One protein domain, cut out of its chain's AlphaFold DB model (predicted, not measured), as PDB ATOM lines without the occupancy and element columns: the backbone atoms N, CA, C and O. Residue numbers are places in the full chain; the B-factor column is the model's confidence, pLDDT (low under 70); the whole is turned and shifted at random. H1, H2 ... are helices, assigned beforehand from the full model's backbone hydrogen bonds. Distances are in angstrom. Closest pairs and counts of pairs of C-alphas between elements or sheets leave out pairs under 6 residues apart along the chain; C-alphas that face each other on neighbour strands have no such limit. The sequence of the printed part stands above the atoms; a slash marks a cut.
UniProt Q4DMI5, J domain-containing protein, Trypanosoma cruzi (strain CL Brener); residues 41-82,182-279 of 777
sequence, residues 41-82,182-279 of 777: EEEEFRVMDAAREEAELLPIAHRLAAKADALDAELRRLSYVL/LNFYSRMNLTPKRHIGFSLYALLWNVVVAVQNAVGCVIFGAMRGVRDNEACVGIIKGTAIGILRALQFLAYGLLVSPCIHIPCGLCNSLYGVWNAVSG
ATOM      1  N   GLU A  41     198.374 192.181 252.167       75.40
ATOM      2  CA  GLU A  41     198.795 193.579 251.994       75.40
ATOM      3  C   GLU A  41     197.620 194.559 252.183       75.40
ATOM      4  O   GLU A  41     197.781 195.611 252.809       75.40
ATOM      5  N   GLU A  42     196.422 194.220 251.696       80.54
ATOM      6  CA  GLU A  42     195.202 195.010 251.905       80.54
ATOM      7  C   GLU A  42     194.725 194.985 253.362       80.54
ATOM      8  O   GLU A  42     194.222 195.995 253.867       80.54
ATOM      9  N   GLU A  43     194.867 193.852 254.047       78.06
ATOM     10  CA  GLU A  43     194.530 193.713 255.462       78.06
ATOM     11  C   GLU A  43     195.535 194.477 256.342       78.06
ATOM     12  O   GLU A  43     195.117 195.215 257.235       78.06
ATOM     13  N   GLU A  44     196.837 194.437 256.026       70.58
ATOM     14  CA  GLU A  44     197.857 195.290 256.656       70.58
ATOM     15  C   GLU A  44     197.549 196.777 256.459       70.58
ATOM     16  O   GLU A  44     197.621 197.554 257.416       70.58
ATOM     17  N   PHE A  45     197.167 197.187 255.245       74.29
ATOM     18  CA  PHE A  45     196.806 198.575 254.964       74.29
ATOM     19  C   PHE A  45     195.558 199.003 255.752       74.29
ATOM     20  O   PHE A  45     195.563 200.073 256.363       74.29
ATOM     21  N   ARG A  46     194.527 198.146 255.828       76.64
ATOM     22  CA  ARG A  46     193.318 198.388 256.636       76.64
ATOM     23  C   ARG A  46     193.620 198.496 258.128       76.64
ATOM     24  O   ARG A  46     193.114 199.406 258.776       76.64
ATOM     25  N   VAL A  47     194.456 197.613 258.673       74.46
ATOM     26  CA  VAL A  47     194.867 197.669 260.087       74.46
ATOM     27  C   VAL A  47     195.693 198.925 260.362       74.46
ATOM     28  O   VAL A  47     195.515 199.562 261.400       74.46
ATOM     29  N   MET A  48     196.569 199.325 259.436       60.81
ATOM     30  CA  MET A  48     197.347 200.559 259.561       60.81
ATOM     31  C   MET A  48     196.479 201.820 259.521       60.81
ATOM     32  O   MET A  48     196.725 202.734 260.314       60.81
ATOM     33  N   ASP A  49     195.487 201.883 258.632       73.46
ATOM     34  CA  ASP A  49     194.553 203.007 258.571       73.46
ATOM     35  C   ASP A  49     193.615 203.025 259.786       73.46
ATOM     36  O   ASP A  49     193.450 204.083 260.390       73.46
ATOM     37  N   ALA A  50     193.121 201.874 260.256       71.60
ATOM     38  CA  ALA A  50     192.343 201.787 261.496       71.60
ATOM     39  C   ALA A  50     193.157 202.247 262.721       71.60
ATOM     40  O   ALA A  50     192.687 203.055 263.520       71.60
ATOM     41  N   ALA A  51     194.420 201.820 262.838       70.74
ATOM     42  CA  ALA A  51     195.316 202.273 263.904       70.74
ATOM     43  C   ALA A  51     195.635 203.775 263.798       70.74
ATOM     44  O   ALA A  51     195.864 204.447 264.809       70.74
ATOM     45  N   ARG A  52     195.664 204.326 262.578       65.68
ATOM     46  CA  ARG A  52     195.823 205.761 262.348       65.68
ATOM     47  C   ARG A  52     194.576 206.535 262.770       65.68
ATOM     48  O   ARG A  52     194.734 207.555 263.434       65.68
ATOM     49  N   GLU A  53     193.383 206.056 262.436       71.47
ATOM     50  CA  GLU A  53     192.114 206.651 262.869       71.47
ATOM     51  C   GLU A  53     191.973 206.610 264.398       71.47
ATOM     52  O   GLU A  53     191.692 207.640 265.014       71.47
ATOM     53  N   GLU A  54     192.291 205.482 265.043       70.01
ATOM     54  CA  GLU A  54     192.339 205.376 266.509       70.01
ATOM     55  C   GLU A  54     193.359 206.343 267.127       70.01
ATOM     56  O   GLU A  54     193.072 207.026 268.117       70.01
ATOM     57  N   ALA A  55     194.547 206.469 266.527       63.71
ATOM     58  CA  ALA A  55     195.549 207.425 266.986       63.71
ATOM     59  C   ALA A  55     195.112 208.884 266.777       63.71
ATOM     60  O   ALA A  55     195.513 209.759 267.549       63.71
ATOM     61  N   GLU A  56     194.304 209.170 265.752       67.74
ATOM     62  CA  GLU A  56     193.741 210.493 265.485       67.74
ATOM     63  C   GLU A  56     192.578 210.847 266.434       67.74
ATOM     64  O   GLU A  56     192.437 212.031 266.771       67.74
ATOM     65  N   LEU A  57     191.852 209.843 266.947       72.12
ATOM     66  CA  LEU A  57     190.807 209.957 267.976       72.12
ATOM     67  C   LEU A  57     191.358 210.224 269.389       72.12
ATOM     68  O   LEU A  57     190.646 210.760 270.241       72.12
ATOM     69  N   LEU A  58     192.631 209.900 269.654       68.91
ATOM     70  CA  LEU A  58     193.246 210.167 270.954       68.91
ATOM     71  C   LEU A  58     193.295 211.680 271.258       68.91
ATOM     72  O   LEU A  58     193.729 212.481 270.414       68.91
ATOM     73  N   PRO A  59     192.961 212.096 272.499       76.02
ATOM     74  CA  PRO A  59     193.140 213.471 272.944       76.02
ATOM     75  C   PRO A  59     194.551 213.981 272.636       76.02
ATOM     76  O   PRO A  59     195.541 213.256 272.770       76.02
ATOM     77  N   ILE A  60     194.664 215.258 272.250       71.96
ATOM     78  CA  ILE A  60     195.936 215.898 271.860       71.96
ATOM     79  C   ILE A  60     197.040 215.653 272.905       71.96
ATOM     80  O   ILE A  60     198.180 215.378 272.531       71.96
ATOM     81  N   ALA A  61     196.694 215.663 274.195       69.74
ATOM     82  CA  ALA A  61     197.616 215.364 275.289       69.74
ATOM     83  C   ALA A  61     198.267 213.971 275.169       69.74
ATOM     84  O   ALA A  61     199.479 213.843 275.334       69.74
ATOM     85  N   HIS A  62     197.498 212.940 274.804       72.68
ATOM     86  CA  HIS A  62     197.998 211.571 274.661       72.68
ATOM     87  C   HIS A  62     198.908 211.424 273.432       72.68
ATOM     88  O   HIS A  62     199.975 210.812 273.509       72.68
ATOM     89  N   ARG A  63     198.548 212.074 272.314       69.50
ATOM     90  CA  ARG A  63     199.390 212.127 271.102       69.50
ATOM     91  C   ARG A  63     200.731 212.813 271.360       69.50
ATOM     92  O   ARG A  63     201.773 212.366 270.878       69.50
ATOM     93  N   LEU A  64     200.714 213.908 272.118       68.60
ATOM     94  CA  LEU A  64     201.921 214.646 272.484       68.60
ATOM     95  C   LEU A  64     202.791 213.858 273.467       68.60
ATOM     96  O   LEU A  64     204.014 213.891 273.346       68.60
ATOM     97  N   ALA A  65     202.181 213.096 274.374       70.81
ATOM     98  CA  ALA A  65     202.905 212.231 275.293       70.81
ATOM     99  C   ALA A  65     203.597 211.053 274.588       70.81
ATOM    100  O   ALA A  65     204.764 210.791 274.865       70.81
ATOM    101  N   ALA A  66     202.951 210.413 273.607       68.19
ATOM    102  CA  ALA A  66     203.595 209.379 272.789       68.19
ATOM    103  C   ALA A  66     204.816 209.928 272.023       68.19
ATOM    104  O   ALA A  66     205.857 209.275 271.932       68.19
ATOM    105  N   LYS A  67     204.732 211.175 271.529       69.61
ATOM    106  CA  LYS A  67     205.886 211.877 270.941       69.61
ATOM    107  C   LYS A  67     206.974 212.183 271.978       69.61
ATOM    108  O   LYS A  67     208.151 212.072 271.645       69.61
ATOM    109  N   ALA A  68     206.600 212.539 273.210       67.48
ATOM    110  CA  ALA A  68     207.541 212.758 274.310       67.48
ATOM    111  C   ALA A  68     208.311 211.475 274.672       67.48
ATOM    112  O   ALA A  68     209.522 211.520 274.879       67.48
ATOM    113  N   ASP A  69     207.626 210.330 274.698       72.28
ATOM    114  CA  ASP A  69     208.220 209.028 275.019       72.28
ATOM    115  C   ASP A  69     209.160 208.535 273.901       72.28
ATOM    116  O   ASP A  69     210.251 208.036 274.181       72.28
ATOM    117  N   ALA A  70     208.808 208.766 272.631       70.10
ATOM    118  CA  ALA A  70     209.701 208.499 271.502       70.10
ATOM    119  C   ALA A  70     210.961 209.380 271.518       70.10
ATOM    120  O   ALA A  70     212.057 208.907 271.210       70.10
ATOM    121  N   LEU A  71     210.815 210.651 271.909       66.74
ATOM    122  CA  LEU A  71     211.957 211.535 272.110       66.74
ATOM    123  C   LEU A  71     212.861 210.993 273.230       66.74
ATOM    124  O   LEU A  71     214.065 210.916 273.031       66.74
ATOM    125  N   ASP A  72     212.305 210.548 274.365       70.00
ATOM    126  CA  ASP A  72     213.076 209.964 275.480       70.00
ATOM    127  C   ASP A  72     213.896 208.729 275.062       70.00
ATOM    128  O   ASP A  72     215.044 208.569 275.485       70.00
ATOM    129  N   ALA A  73     213.361 207.885 274.176       67.80
ATOM    130  CA  ALA A  73     214.088 206.739 273.628       67.80
ATOM    131  C   ALA A  73     215.286 207.160 272.750       67.80
ATOM    132  O   ALA A  73     216.386 206.615 272.892       67.80
ATOM    133  N   GLU A  74     215.108 208.165 271.888       62.65
ATOM    134  CA  GLU A  74     216.201 208.759 271.106       62.65
ATOM    135  C   GLU A  74     217.235 209.447 272.014       62.65
ATOM    136  O   GLU A  74     218.436 209.288 271.798       62.65
ATOM    137  N   LEU A  75     216.802 210.127 273.084       58.89
ATOM    138  CA  LEU A  75     217.698 210.749 274.069       58.89
ATOM    139  C   LEU A  75     218.596 209.704 274.745       58.89
ATOM    140  O   LEU A  75     219.806 209.913 274.850       58.89
ATOM    141  N   ARG A  76     218.043 208.551 275.143       67.57
ATOM    142  CA  ARG A  76     218.831 207.444 275.714       67.57
ATOM    143  C   ARG A  76     219.809 206.867 274.698       67.57
ATOM    144  O   ARG A  76     220.975 206.659 275.032       67.57
ATOM    145  N   ARG A  77     219.378 206.677 273.448       63.62
ATOM    146  CA  ARG A  77     220.234 206.186 272.360       63.62
ATOM    147  C   ARG A  77     221.384 207.145 272.051       63.62
ATOM    148  O   ARG A  77     222.513 206.697 271.867       63.62
ATOM    149  N   LEU A  78     221.117 208.450 272.024       56.14
ATOM    150  CA  LEU A  78     222.145 209.475 271.868       56.14
ATOM    151  C   LEU A  78     223.087 209.484 273.068       56.14
ATOM    152  O   LEU A  78     224.292 209.512 272.858       56.14
ATOM    153  N   SER A  79     222.576 209.374 274.298       58.14
ATOM    154  CA  SER A  79     223.434 209.281 275.485       58.14
ATOM    155  C   SER A  79     224.375 208.070 275.414       58.14
ATOM    156  O   SER A  79     225.571 208.221 275.637       58.14
ATOM    157  N   TYR A  80     223.886 206.911 274.962       54.78
ATOM    158  CA  TYR A  80     224.695 205.709 274.755       54.78
ATOM    159  C   TYR A  80     225.772 205.921 273.679       54.78
ATOM    160  O   TYR A  80     226.941 205.589 273.859       54.78
ATOM    161  N   VAL A  81     225.398 206.523 272.546       46.89
ATOM    162  CA  VAL A  81     226.321 206.791 271.430       46.89
ATOM    163  C   VAL A  81     227.357 207.870 271.768       46.89
ATOM    164  O   VAL A  81     228.452 207.837 271.206       46.89
ATOM    165  N   LEU A  82     227.017 208.821 272.640       46.92
ATOM    166  CA  LEU A  82     227.858 209.967 272.995       46.92
ATOM    167  C   LEU A  82     228.752 209.706 274.210       46.92
ATOM    168  O   LEU A  82     229.905 210.125 274.191       46.92
ATOM    169  N   LEU A 182     247.707 210.260 247.714       44.88
ATOM    170  CA  LEU A 182     248.473 210.939 248.761       44.88
ATOM    171  C   LEU A 182     248.501 212.456 248.556       44.88
ATOM    172  O   LEU A 182     248.495 213.185 249.539       44.88
ATOM    173  N   ASN A 183     248.446 212.970 247.323       44.25
ATOM    174  CA  ASN A 183     248.266 214.403 247.056       44.25
ATOM    175  C   ASN A 183     246.887 214.890 247.531       44.25
ATOM    176  O   ASN A 183     246.757 216.017 247.995       44.25
ATOM    177  N   PHE A 184     245.855 214.041 247.473       37.97
ATOM    178  CA  PHE A 184     244.531 214.347 248.019       37.97
ATOM    179  C   PHE A 184     244.544 214.415 249.556       37.97
ATOM    180  O   PHE A 184     244.059 215.392 250.130       37.97
ATOM    181  N   TYR A 185     245.160 213.436 250.228       43.83
ATOM    182  CA  TYR A 185     245.242 213.409 251.696       43.83
ATOM    183  C   TYR A 185     246.261 214.403 252.275       43.83
ATOM    184  O   TYR A 185     245.979 215.049 253.283       43.83
ATOM    185  N   SER A 186     247.399 214.614 251.613       46.75
ATOM    186  CA  SER A 186     248.347 215.674 251.981       46.75
ATOM    187  C   SER A 186     247.731 217.053 251.766       46.75
ATOM    188  O   SER A 186     247.883 217.896 252.635       46.75
ATOM    189  N   ARG A 187     246.939 217.286 250.707       41.97
ATOM    190  CA  ARG A 187     246.169 218.537 250.552       41.97
ATOM    191  C   ARG A 187     245.116 218.746 251.637       41.97
ATOM    192  O   ARG A 187     244.875 219.895 252.002       41.97
ATOM    193  N   MET A 188     244.495 217.682 252.149       42.80
ATOM    194  CA  MET A 188     243.594 217.786 253.303       42.80
ATOM    195  C   MET A 188     244.375 218.236 254.543       42.80
ATOM    196  O   MET A 188     244.008 219.244 255.137       42.80
ATOM    197  N   ASN A 189     245.512 217.594 254.827       48.21
ATOM    198  CA  ASN A 189     246.345 217.882 255.999       48.21
ATOM    199  C   ASN A 189     247.185 219.177 255.899       48.21
ATOM    200  O   ASN A 189     247.538 219.760 256.917       48.21
ATOM    201  N   LEU A 190     247.484 219.677 254.698       45.31
ATOM    202  CA  LEU A 190     248.286 220.892 254.468       45.31
ATOM    203  C   LEU A 190     247.474 222.193 254.528       45.31
ATOM    204  O   LEU A 190     248.036 223.276 254.376       45.31
ATOM    205  N   THR A 191     246.151 222.126 254.716       50.32
ATOM    206  CA  THR A 191     245.304 223.325 254.789       50.32
ATOM    207  C   THR A 191     244.807 223.547 256.219       50.32
ATOM    208  O   THR A 191     243.681 223.159 256.537       50.32
ATOM    209  N   PRO A 192     245.586 224.219 257.099       52.52
ATOM    210  CA  PRO A 192     245.198 224.431 258.503       52.52
ATOM    211  C   PRO A 192     243.826 225.114 258.628       52.52
ATOM    212  O   PRO A 192     243.026 224.793 259.505       52.52
ATOM    213  N   LYS A 193     243.490 225.980 257.659       57.67
ATOM    214  CA  LYS A 193     242.183 226.648 257.573       57.67
ATOM    215  C   LYS A 193     241.001 225.671 257.506       57.67
ATOM    216  O   LYS A 193     239.935 225.995 258.022       57.67
ATOM    217  N   ARG A 194     241.158 224.490 256.893       62.09
ATOM    218  CA  ARG A 194     240.063 223.515 256.764       62.09
ATOM    219  C   ARG A 194     239.818 222.739 258.051       62.09
ATOM    220  O   ARG A 194     238.660 222.529 258.381       62.09
ATOM    221  N   HIS A 195     240.858 222.355 258.790       62.28
ATOM    222  CA  HIS A 195     240.693 221.612 260.047       62.28
ATOM    223  C   HIS A 195     240.091 222.475 261.155       62.28
ATOM    224  O   HIS A 195     239.164 222.037 261.838       62.28
ATOM    225  N   ILE A 196     240.558 223.719 261.282       73.09
ATOM    226  CA  ILE A 196     239.976 224.688 262.217       73.09
ATOM    227  C   ILE A 196     238.547 225.024 261.783       73.09
ATOM    228  O   ILE A 196     237.632 224.942 262.595       73.09
ATOM    229  N   GLY A 197     238.327 225.302 260.493       73.96
ATOM    230  CA  GLY A 197     236.992 225.576 259.957       73.96
ATOM    231  C   GLY A 197     236.004 224.424 260.173       73.96
ATOM    232  O   GLY A 197     234.867 224.663 260.562       73.96
ATOM    233  N   PHE A 198     236.438 223.175 259.990       70.53
ATOM    234  CA  PHE A 198     235.610 221.993 260.236       70.53
ATOM    235  C   PHE A 198     235.296 221.806 261.724       70.53
ATOM    236  O   PHE A 198     234.164 221.486 262.075       70.53
ATOM    237  N   SER A 199     236.273 222.055 262.600       74.68
ATOM    238  CA  SER A 199     236.087 221.962 264.054       74.68
ATOM    239  C   SER A 199     235.142 223.050 264.571       74.68
ATOM    240  O   SER A 199     234.254 222.758 265.363       74.68
ATOM    241  N   LEU A 200     235.265 224.282 264.061       83.27
ATOM    242  CA  LEU A 200     234.345 225.384 264.363       83.27
ATOM    243  C   LEU A 200     232.935 225.124 263.823       83.27
ATOM    244  O   LEU A 200     231.958 225.401 264.511       83.27
ATOM    245  N   TYR A 201     232.818 224.563 262.617       77.78
ATOM    246  CA  TYR A 201     231.529 224.167 262.051       77.78
ATOM    247  C   TYR A 201     230.843 223.092 262.904       77.78
ATOM    248  O   TYR A 201     229.659 223.213 263.207       77.78
ATOM    249  N   ALA A 202     231.587 222.062 263.328       76.17
ATOM    250  CA  ALA A 202     231.072 221.022 264.215       76.17
ATOM    251  C   ALA A 202     230.627 221.601 265.568       76.17
ATOM    252  O   ALA A 202     229.548 221.270 266.051       76.17
ATOM    253  N   LEU A 203     231.413 222.523 266.130       84.36
ATOM    254  CA  LEU A 203     231.092 223.223 267.371       84.36
ATOM    255  C   LEU A 203     229.798 224.036 267.241       84.36
ATOM    256  O   LEU A 203     228.903 223.883 268.067       84.36
ATOM    257  N   LEU A 204     229.657 224.830 266.174       87.40
ATOM    258  CA  LEU A 204     228.448 225.609 265.905       87.40
ATOM    259  C   LEU A 204     227.218 224.705 265.742       87.40
ATOM    260  O   LEU A 204     226.163 224.988 266.304       87.40
ATOM    261  N   TRP A 205     227.354 223.599 265.007       85.26
ATOM    262  CA  TRP A 205     226.259 222.655 264.801       85.26
ATOM    263  C   TRP A 205     225.840 221.961 266.101       85.26
ATOM    264  O   TRP A 205     224.648 221.867 266.385       85.26
ATOM    265  N   ASN A 206     226.802 221.546 266.931       82.94
ATOM    266  CA  ASN A 206     226.525 220.968 268.246       82.94
ATOM    267  C   ASN A 206     225.798 221.959 269.164       82.94
ATOM    268  O   ASN A 206     224.904 221.547 269.896       82.94
ATOM    269  N   VAL A 207     226.128 223.256 269.103       87.20
ATOM    270  CA  VAL A 207     225.411 224.305 269.848       87.20
ATOM    271  C   VAL A 207     223.966 224.440 269.358       87.20
ATOM    272  O   VAL A 207     223.051 224.446 270.176       87.20
ATOM    273  N   VAL A 208     223.737 224.489 268.041       85.47
ATOM    274  CA  VAL A 208     222.378 224.576 267.468       85.47
ATOM    275  C   VAL A 208     221.531 223.366 267.870       85.47
ATOM    276  O   VAL A 208     220.406 223.529 268.343       85.47
ATOM    277  N   VAL A 209     222.085 222.157 267.747       81.49
ATOM    278  CA  VAL A 209     221.403 220.914 268.136       81.49
ATOM    279  C   VAL A 209     221.147 220.872 269.646       81.49
ATOM    280  O   VAL A 209     220.063 220.474 270.066       81.49
ATOM    281  N   ALA A 210     222.097 221.325 270.470       83.96
ATOM    282  CA  ALA A 210     221.925 221.408 271.919       83.96
ATOM    283  C   ALA A 210     220.779 222.348 272.314       83.96
ATOM    284  O   ALA A 210     219.949 221.970 273.137       83.96
ATOM    285  N   VAL A 211     220.688 223.535 271.702       88.32
ATOM    286  CA  VAL A 211     219.597 224.493 271.949       88.32
ATOM    287  C   VAL A 211     218.253 223.919 271.496       88.32
ATOM    288  O   VAL A 211     217.281 223.972 272.249       88.32
ATOM    289  N   GLN A 212     218.192 223.313 270.307       86.17
ATOM    290  CA  GLN A 212     216.969 222.691 269.796       86.17
ATOM    291  C   GLN A 212     216.474 221.561 270.717       86.17
ATOM    292  O   GLN A 212     215.289 221.513 271.057       86.17
ATOM    293  N   ASN A 213     217.376 220.686 271.173       84.58
ATOM    294  CA  ASN A 213     217.044 219.595 272.092       84.58
ATOM    295  C   ASN A 213     216.675 220.104 273.492       84.58
ATOM    296  O   ASN A 213     215.777 219.547 274.120       84.58
ATOM    297  N   ALA A 214     217.322 221.172 273.968       87.25
ATOM    298  CA  ALA A 214     216.999 221.819 275.237       87.25
ATOM    299  C   ALA A 214     215.570 222.384 275.232       87.25
ATOM    300  O   ALA A 214     214.797 222.097 276.144       87.25
ATOM    301  N   VAL A 215     215.185 223.103 274.170       87.93
ATOM    302  CA  VAL A 215     213.809 223.597 273.987       87.93
ATOM    303  C   VAL A 215     212.818 222.433 273.929       87.93
ATOM    304  O   VAL A 215     211.791 222.465 274.608       87.93
ATOM    305  N   GLY A 216     213.154 221.370 273.190       84.55
ATOM    306  CA  GLY A 216     212.363 220.141 273.156       84.55
ATOM    307  C   GLY A 216     212.137 219.554 274.552       84.55
ATOM    308  O   GLY A 216     210.995 219.305 274.928       84.55
ATOM    309  N   CYS A 217     213.190 219.395 275.357       87.12
ATOM    310  CA  CYS A 217     213.088 218.841 276.711       87.12
ATOM    311  C   CYS A 217     212.156 219.654 277.620       87.12
ATOM    312  O   CYS A 217     211.406 219.059 278.389       87.12
ATOM    313  N   VAL A 218     212.158 220.988 277.517       88.31
ATOM    314  CA  VAL A 218     211.258 221.848 278.307       88.31
ATOM    315  C   VAL A 218     209.803 221.679 277.865       88.31
ATOM    316  O   VAL A 218     208.933 221.472 278.711       88.31
ATOM    317  N   ILE A 219     209.535 221.703 276.555       86.65
ATOM    318  CA  ILE A 219     208.176 221.566 276.004       86.65
ATOM    319  C   ILE A 219     207.611 220.170 276.298       86.65
ATOM    320  O   ILE A 219     206.514 220.039 276.840       86.65
ATOM    321  N   PHE A 220     208.365 219.114 275.987       83.93
ATOM    322  CA  PHE A 220     207.947 217.735 276.243       83.93
ATOM    323  C   PHE A 220     207.882 217.416 277.738       83.93
ATOM    324  O   PHE A 220     206.982 216.689 278.154       83.93
ATOM    325  N   GLY A 221     208.763 218.004 278.552       85.05
ATOM    326  CA  GLY A 221     208.687 217.931 280.009       85.05
ATOM    327  C   GLY A 221     207.375 218.506 280.536       85.05
ATOM    328  O   GLY A 221     206.673 217.822 281.276       85.05
ATOM    329  N   ALA A 222     206.992 219.709 280.096       85.18
ATOM    330  CA  ALA A 222     205.724 220.339 280.469       85.18
ATOM    331  C   ALA A 222     204.513 219.475 280.082       85.18
ATOM    332  O   ALA A 222     203.644 219.214 280.913       85.18
ATOM    333  N   MET A 223     204.483 218.977 278.840       83.35
ATOM    334  CA  MET A 223     203.380 218.149 278.335       83.35
ATOM    335  C   MET A 223     203.274 216.808 279.066       83.35
ATOM    336  O   MET A 223     202.174 216.372 279.395       83.35
ATOM    337  N   ARG A 224     204.409 216.164 279.364       78.82
ATOM    338  CA  ARG A 224     204.436 214.922 280.145       78.82
ATOM    339  C   ARG A 224     203.987 215.158 281.584       78.82
ATOM    340  O   ARG A 224     203.224 214.367 282.124       78.82
ATOM    341  N   GLY A 225     204.390 216.279 282.170       83.06
ATOM    342  CA  GLY A 225     203.930 216.684 283.489       83.06
ATOM    343  C   GLY A 225     202.411 216.844 283.564       83.06
ATOM    344  O   GLY A 225     201.815 216.323 284.503       83.06
ATOM    345  N   VAL A 226     201.791 217.493 282.566       83.32
ATOM    346  CA  VAL A 226     200.322 217.640 282.438       83.32
ATOM    347  C   VAL A 226     199.605 216.300 282.275       83.32
ATOM    348  O   VAL A 226     198.467 216.171 282.707       83.32
ATOM    349  N   ARG A 227     200.243 215.301 281.649       76.37
ATOM    350  CA  ARG A 227     199.675 213.948 281.562       76.37
ATOM    351  C   ARG A 227     199.674 213.257 282.925       76.37
ATOM    352  O   ARG A 227     198.686 212.633 283.286       76.37
ATOM    353  N   ASP A 228     200.795 213.329 283.637       79.41
ATOM    354  CA  ASP A 228     201.024 212.498 284.822       79.41
ATOM    355  C   ASP A 228     200.451 213.126 286.117       79.41
ATOM    356  O   ASP A 228     200.296 212.430 287.115       79.41
ATOM    357  N   ASN A 229     200.140 214.430 286.136       78.18
ATOM    358  CA  ASN A 229     199.544 215.127 287.287       78.18
ATOM    359  C   ASN A 229     198.449 216.108 286.833       78.18
ATOM    360  O   ASN A 229     198.396 216.492 285.669       78.18
ATOM    361  N   GLU A 230     197.639 216.607 287.770       75.47
ATOM    362  CA  GLU A 230     196.705 217.714 287.516       75.47
ATOM    363  C   GLU A 230     197.403 218.914 286.857       75.47
ATOM    364  O   GLU A 230     198.545 219.236 287.196       75.47
ATOM    365  N   ALA A 231     196.711 219.597 285.938       74.85
ATOM    366  CA  ALA A 231     197.306 220.529 284.975       74.85
ATOM    367  C   ALA A 231     198.333 221.511 285.577       74.85
ATOM    368  O   ALA A 231     199.428 221.653 285.037       74.85
ATOM    369  N   CYS A 232     198.037 222.148 286.714       81.50
ATOM    370  CA  CYS A 232     198.962 223.104 287.334       81.50
ATOM    371  C   CYS A 232     200.206 222.430 287.935       81.50
ATOM    372  O   CYS A 232     201.334 222.851 287.671       81.50
ATOM    373  N   VAL A 233     200.021 221.357 288.709       82.23
ATOM    374  CA  VAL A 233     201.127 220.606 289.335       82.23
ATOM    375  C   VAL A 233     201.985 219.935 288.263       82.23
ATOM    376  O   VAL A 233     203.214 219.901 288.364       82.23
ATOM    377  N   GLY A 234     201.330 219.446 287.214       79.67
ATOM    378  CA  GLY A 234     201.941 218.815 286.064       79.67
ATOM    379  C   GLY A 234     202.855 219.753 285.297       79.67
ATOM    380  O   GLY A 234     204.019 219.420 285.090       79.67
ATOM    381  N   ILE A 235     202.381 220.952 284.946       85.17
ATOM    382  CA  ILE A 235     203.212 221.948 284.256       85.17
ATOM    383  C   ILE A 235     204.457 222.267 285.085       85.17
ATOM    384  O   ILE A 235     205.558 222.231 284.544       85.17
ATOM    385  N   ILE A 236     204.325 222.514 286.390       87.93
ATOM    386  CA  ILE A 236     205.460 222.904 287.241       87.93
ATOM    387  C   ILE A 236     206.479 221.762 287.373       87.93
ATOM    388  O   ILE A 236     207.664 221.954 287.102       87.93
ATOM    389  N   LYS A 237     206.041 220.550 287.741       86.49
ATOM    390  CA  LYS A 237     206.957 219.404 287.895       86.49
ATOM    391  C   LYS A 237     207.580 218.990 286.561       86.49
ATOM    392  O   LYS A 237     208.779 218.726 286.486       86.49
ATOM    393  N   GLY A 238     206.771 218.955 285.505       85.87
ATOM    394  CA  GLY A 238     207.198 218.581 284.164       85.87
ATOM    395  C   GLY A 238     208.204 219.561 283.569       85.87
ATOM    396  O   GLY A 238     209.237 219.143 283.043       85.87
ATOM    397  N   THR A 239     207.949 220.865 283.703       89.26
ATOM    398  CA  THR A 239     208.901 221.902 283.274       89.26
ATOM    399  C   THR A 239     210.195 221.842 284.076       89.26
ATOM    400  O   THR A 239     211.257 221.913 283.468       89.26
ATOM    401  N   ALA A 240     210.151 221.622 285.395       90.55
ATOM    402  CA  ALA A 240     211.356 221.489 286.218       90.55
ATOM    403  C   ALA A 240     212.259 220.323 285.762       90.55
ATOM    404  O   ALA A 240     213.465 220.501 285.584       90.55
ATOM    405  N   ILE A 241     211.679 219.146 285.491       87.62
ATOM    406  CA  ILE A 241     212.420 217.985 284.960       87.62
ATOM    407  C   ILE A 241     212.943 218.274 283.546       87.62
ATOM    408  O   ILE A 241     214.090 217.951 283.221       87.62
ATOM    409  N   GLY A 242     212.115 218.909 282.710       87.08
ATOM    410  CA  GLY A 242     212.483 219.335 281.362       87.08
ATOM    411  C   GLY A 242     213.674 220.295 281.350       87.08
ATOM    412  O   GLY A 242     214.594 220.107 280.556       87.08
ATOM    413  N   ILE A 243     213.707 221.261 282.272       91.11
ATOM    414  CA  ILE A 243     214.813 222.213 282.460       91.11
ATOM    415  C   ILE A 243     216.088 221.482 282.887       91.11
ATOM    416  O   ILE A 243     217.158 221.741 282.338       91.11
ATOM    417  N   LEU A 244     215.996 220.528 283.814       90.36
ATOM    418  CA  LEU A 244     217.165 219.796 284.308       90.36
ATOM    419  C   LEU A 244     217.827 218.961 283.197       90.36
ATOM    420  O   LEU A 244     219.051 218.947 283.069       90.36
ATOM    421  N   ARG A 245     217.023 218.340 282.323       86.19
ATOM    422  CA  ARG A 245     217.519 217.656 281.114       86.19
ATOM    423  C   ARG A 245     218.023 218.631 280.050       86.19
ATOM    424  O   ARG A 245     219.041 218.369 279.415       86.19
ATOM    425  N   ALA A 246     217.360 219.773 279.880       88.37
ATOM    426  CA  ALA A 246     217.800 220.822 278.966       88.37
ATOM    427  C   ALA A 246     219.200 221.353 279.328       88.37
ATOM    428  O   ALA A 246     220.033 221.541 278.440       88.37
ATOM    429  N   LEU A 247     219.496 221.506 280.625       91.23
ATOM    430  CA  LEU A 247     220.822 221.899 281.113       91.23
ATOM    431  C   LEU A 247     221.919 220.899 280.721       91.23
ATOM    432  O   LEU A 247     223.030 221.324 280.417       91.23
ATOM    433  N   GLN A 248     221.623 219.597 280.651       87.72
ATOM    434  CA  GLN A 248     222.596 218.588 280.209       87.72
ATOM    435  C   GLN A 248     222.963 218.759 278.726       87.72
ATOM    436  O   GLN A 248     224.143 218.711 278.371       87.72
ATOM    437  N   PHE A 249     221.976 219.023 277.859       85.26
ATOM    438  CA  PHE A 249     222.231 219.307 276.440       85.26
ATOM    439  C   PHE A 249     223.032 220.588 276.251       85.26
ATOM    440  O   PHE A 249     223.994 220.602 275.480       85.26
ATOM    441  N   LEU A 250     222.670 221.644 276.981       89.67
ATOM    442  CA  LEU A 250     223.395 222.911 276.947       89.67
ATOM    443  C   LEU A 250     224.832 222.749 277.453       89.67
ATOM    444  O   LEU A 250     225.747 223.249 276.804       89.67
ATOM    445  N   ALA A 251     225.059 221.996 278.533       89.34
ATOM    446  CA  ALA A 251     226.402 221.701 279.032       89.34
ATOM    447  C   ALA A 251     227.250 220.952 277.990       89.34
ATOM    448  O   ALA A 251     228.416 221.290 277.782       89.34
ATOM    449  N   TYR A 252     226.671 219.988 277.266       87.17
ATOM    450  CA  TYR A 252     227.381 219.312 276.178       87.17
ATOM    451  C   TYR A 252     227.734 220.272 275.032       87.17
ATOM    452  O   TYR A 252     228.891 220.343 274.612       87.17
ATOM    453  N   GLY A 253     226.752 221.030 274.538       83.98
ATOM    454  CA  GLY A 253     226.939 221.937 273.404       83.98
ATOM    455  C   GLY A 253     227.893 223.097 273.698       83.98
ATOM    456  O   GLY A 253     228.698 223.451 272.837       83.98
ATOM    457  N   LEU A 254     227.827 223.663 274.908       88.54
ATOM    458  CA  LEU A 254     228.543 224.883 275.290       88.54
ATOM    459  C   LEU A 254     229.869 224.639 276.021       88.54
ATOM    460  O   LEU A 254     230.728 225.512 275.966       88.54
ATOM    461  N   LEU A 255     230.059 223.497 276.694       89.31
ATOM    462  CA  LEU A 255     231.286 223.214 277.455       89.31
ATOM    463  C   LEU A 255     232.063 222.037 276.860       89.31
ATOM    464  O   LEU A 255     233.208 222.195 276.439       89.31
ATOM    465  N   VAL A 256     231.434 220.864 276.768       86.37
ATOM    466  CA  VAL A 256     232.125 219.622 276.370       86.37
ATOM    467  C   VAL A 256     232.575 219.671 274.906       86.37
ATOM    468  O   VAL A 256     233.718 219.346 274.589       86.37
ATOM    469  N   SER A 257     231.696 220.122 274.009       83.66
ATOM    470  CA  SER A 257     231.964 220.216 272.570       83.66
ATOM    471  C   SER A 257     233.179 221.116 272.254       83.66
ATOM    472  O   SER A 257     234.088 220.647 271.559       83.66
ATOM    473  N   PRO A 258     233.294 222.347 272.799       87.29
ATOM    474  CA  PRO A 258     234.514 223.149 272.682       87.29
ATOM    475  C   PRO A 258     235.780 222.471 273.214       87.29
ATOM    476  O   PRO A 258     236.805 222.492 272.529       87.29
ATOM    477  N   CYS A 259     235.711 221.830 274.386       86.92
ATOM    478  CA  CYS A 259     236.856 221.148 274.993       86.92
ATOM    479  C   CYS A 259     237.395 219.987 274.145       86.92
ATOM    480  O   CYS A 259     238.583 219.693 274.212       86.92
ATOM    481  N   ILE A 260     236.555 219.347 273.326       81.39
ATOM    482  CA  ILE A 260     236.967 218.251 272.437       81.39
ATOM    483  C   ILE A 260     237.413 218.791 271.073       81.39
ATOM    484  O   ILE A 260     238.502 218.479 270.587       81.39
ATOM    485  N   HIS A 261     236.582 219.613 270.426       77.66
ATOM    486  CA  HIS A 261     236.799 219.976 269.027       77.66
ATOM    487  C   HIS A 261     237.940 220.980 268.825       77.66
ATOM    488  O   HIS A 261     238.633 220.894 267.809       77.66
ATOM    489  N   ILE A 262     238.176 221.902 269.766       82.60
ATOM    490  CA  ILE A 262     239.245 222.905 269.629       82.60
ATOM    491  C   ILE A 262     240.637 222.239 269.662       82.60
ATOM    492  O   ILE A 262     241.395 222.441 268.704       82.60
ATOM    493  N   PRO A 263     240.984 221.391 270.656       81.35
ATOM    494  CA  PRO A 263     242.264 220.680 270.657       81.35
ATOM    495  C   PRO A 263     242.425 219.749 269.455       81.35
ATOM    496  O   PRO A 263     243.478 219.752 268.822       81.35
ATOM    497  N   CYS A 264     241.382 219.004 269.068       69.92
ATOM    498  CA  CYS A 264     241.446 218.135 267.890       69.92
ATOM    499  C   CYS A 264     241.724 218.920 266.598       69.92
ATOM    500  O   CYS A 264     242.529 218.484 265.771       69.92
ATOM    501  N   GLY A 265     241.093 220.084 266.416       71.08
ATOM    502  CA  GLY A 265     241.333 220.957 265.267       71.08
ATOM    503  C   GLY A 265     242.765 221.495 265.209       71.08
ATOM    504  O   GLY A 265     243.376 221.507 264.133       71.08
ATOM    505  N   LEU A 266     243.322 221.888 266.359       76.68
ATOM    506  CA  LEU A 266     244.700 222.371 266.492       76.68
ATOM    507  C   LEU A 266     245.725 221.254 266.259       76.68
ATOM    508  O   LEU A 266     246.613 221.407 265.419       76.68
ATOM    509  N   CYS A 267     245.566 220.109 266.927       67.78
ATOM    510  CA  CYS A 267     246.448 218.953 266.781       67.78
ATOM    511  C   CYS A 267     246.487 218.445 265.337       67.78
ATOM    512  O   CYS A 267     247.569 218.210 264.808       67.78
ATOM    513  N   ASN A 268     245.337 218.353 264.659       60.75
ATOM    514  CA  ASN A 268     245.290 217.942 263.253       60.75
ATOM    515  C   ASN A 268     245.993 218.945 262.327       60.75
ATOM    516  O   ASN A 268     246.683 218.545 261.389       60.75
ATOM    517  N   SER A 269     245.865 220.245 262.613       64.62
ATOM    518  CA  SER A 269     246.536 221.299 261.844       64.62
ATOM    519  C   SER A 269     248.061 221.237 261.991       64.62
ATOM    520  O   SER A 269     248.777 221.363 261.000       64.62
ATOM    521  N   LEU A 270     248.561 221.002 263.208       66.71
ATOM    522  CA  LEU A 270     249.996 220.858 263.482       66.71
ATOM    523  C   LEU A 270     250.556 219.544 262.928       66.71
ATOM    524  O   LEU A 270     251.619 219.539 262.308       66.71
ATOM    525  N   TYR A 271     249.815 218.446 263.088       60.22
ATOM    526  CA  TYR A 271     250.193 217.132 262.573       60.22
ATOM    527  C   TYR A 271     250.358 217.148 261.052       60.22
ATOM    528  O   TYR A 271     251.309 216.573 260.530       60.22
ATOM    529  N   GLY A 272     249.478 217.848 260.331       56.07
ATOM    530  CA  GLY A 272     249.575 217.959 258.881       56.07
ATOM    531  C   GLY A 272     250.839 218.672 258.393       56.07
ATOM    532  O   GLY A 272     251.458 218.216 257.430       56.07
ATOM    533  N   VAL A 273     251.263 219.733 259.088       60.75
ATOM    534  CA  VAL A 273     252.517 220.450 258.794       60.75
ATOM    535  C   VAL A 273     253.731 219.598 259.159       60.75
ATOM    536  O   VAL A 273     254.644 219.467 258.348       60.75
ATOM    537  N   TRP A 274     253.725 218.971 260.340       61.44
ATOM    538  CA  TRP A 274     254.802 218.077 260.766       61.44
ATOM    539  C   TRP A 274     255.006 216.934 259.770       61.44
ATOM    540  O   TRP A 274     256.110 216.736 259.273       61.44
ATOM    541  N   ASN A 275     253.922 216.254 259.392       55.36
ATOM    542  CA  ASN A 275     253.954 215.116 258.482       55.36
ATOM    543  C   ASN A 275     254.402 215.498 257.056       55.36
ATOM    544  O   ASN A 275     254.996 214.687 256.348       55.36
ATOM    545  N   ALA A 276     254.154 216.742 256.631       52.44
ATOM    546  CA  ALA A 276     254.653 217.257 255.358       52.44
ATOM    547  C   ALA A 276     256.178 217.462 255.348       52.44
ATOM    548  O   ALA A 276     256.804 217.297 254.299       52.44
ATOM    549  N   VAL A 277     256.766 217.805 256.499       57.70
ATOM    550  CA  VAL A 277     258.209 218.044 256.656       57.70
ATOM    551  C   VAL A 277     258.961 216.753 256.992       57.70
ATOM    552  O   VAL A 277     260.040 216.523 256.454       57.70
ATOM    553  N   SER A 278     258.397 215.890 257.841       58.19
ATOM    554  CA  SER A 278     259.058 214.673 258.333       58.19
ATOM    555  C   SER A 278     259.032 213.496 257.354       58.19
ATOM    556  O   SER A 278     259.720 212.509 257.595       58.19
ATOM    557  N   GLY A 279     258.231 213.579 256.285       53.77
ATOM    558  CA  GLY A 279     257.999 212.492 255.333       53.77
ATOM    559  C   GLY A 279     257.150 211.359 255.920       53.77
ATOM    560  O   GLY A 279     257.274 210.987 257.087       53.77
TER     561      GLY A 279
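What this domain is: This is residues 41 to 82 and 182 to 279 of the 777 residues of the protein "J domain-containing protein" of Trypanosoma cruzi (strain CL Brener) (UniProt Q4DMI5). This is one long helical hairpin, H4 and H5 side by side, with three smaller helices at its two ends. H2 packs with residues 61 to 68 on H4 near the hairpin's turn, H1 makes a corner with H2 and sticks out with residues 41 to 54, and short H3 packs on the last part of H5 at the other end. The printed part has 140 residues with five named helices, in the order H1, H2, H3, H4, H5, and no named strand; the class is all helix. The whole is extended, with a radius of gyration of the C-alphas of 22.9 A, and spans 68 by 46 by 21 A.

How they stand to each other: Begin with H1, residues 41 to 57, and H2, residues 60 to 82: they are close but not clearly touching, the closest C-alphas being those of Ala 55 and Arg 63, 7.3 A apart. Their lines are about perpendicular, but only just, at 70.3 degrees. Look next at H4, residues 192 to 228, where residues 220 to 227 alone touch H2; the closest C-alphas are those of Ala 68 and Phe 220, 5.4 A apart. These two run opposite ways at a steep tilt of 38 degrees, only just past shallow. H4 and H5, residues 231 to 278, form a helical hairpin: they touch, opposite ways at a shallow tilt of 12 degrees, closest at the C-alphas of Gly 225 and Gly 238, 3.8 A apart. H3, residues 182 to 189, touches residues 268 to 276 of H5 alone, closest at the C-alphas of Asn 189 and Gly 272, 4.3 A apart, at a steep tilt of 53 degrees, opposite ways. H1 is apart from H3, H4 and H5, and H2 is apart from H5. In H1, H2, H3 and H4 every O i to N i+4 pair is within hydrogen-bond range; in H5, 39 of 44 are.

Where its parts are: Find C-alpha 41 at (198.795, 193.579, 251.994); from there H1 runs 24.2 A to Leu 57. H2 covers 32.5 A from Ile 60 to Leu 82, and H3 10.3 A from Leu 182 to Asn 189. H4 starts with C-alpha 192 at (245.198, 224.431, 258.503) and runs 52.8 A. H5 runs 67.5 A to C-alpha 278 at (259.058, 214.673, 258.333).

The domain as a whole: The two C-alphas farthest apart are those of Glu 230 and Gly 279, at 69.4 A. Residues 83 to 181 are not printed, and C-alphas 82 and 182 are 31.8 A apart across this cut. The other links, H1 to H2, H3 to H4 and H4 to H5, are tight. The mean pLDDT of the printed part is 73.2; 50 residues are under 70, among them residues 73 to 82, 182 to 195 and 267 to 279.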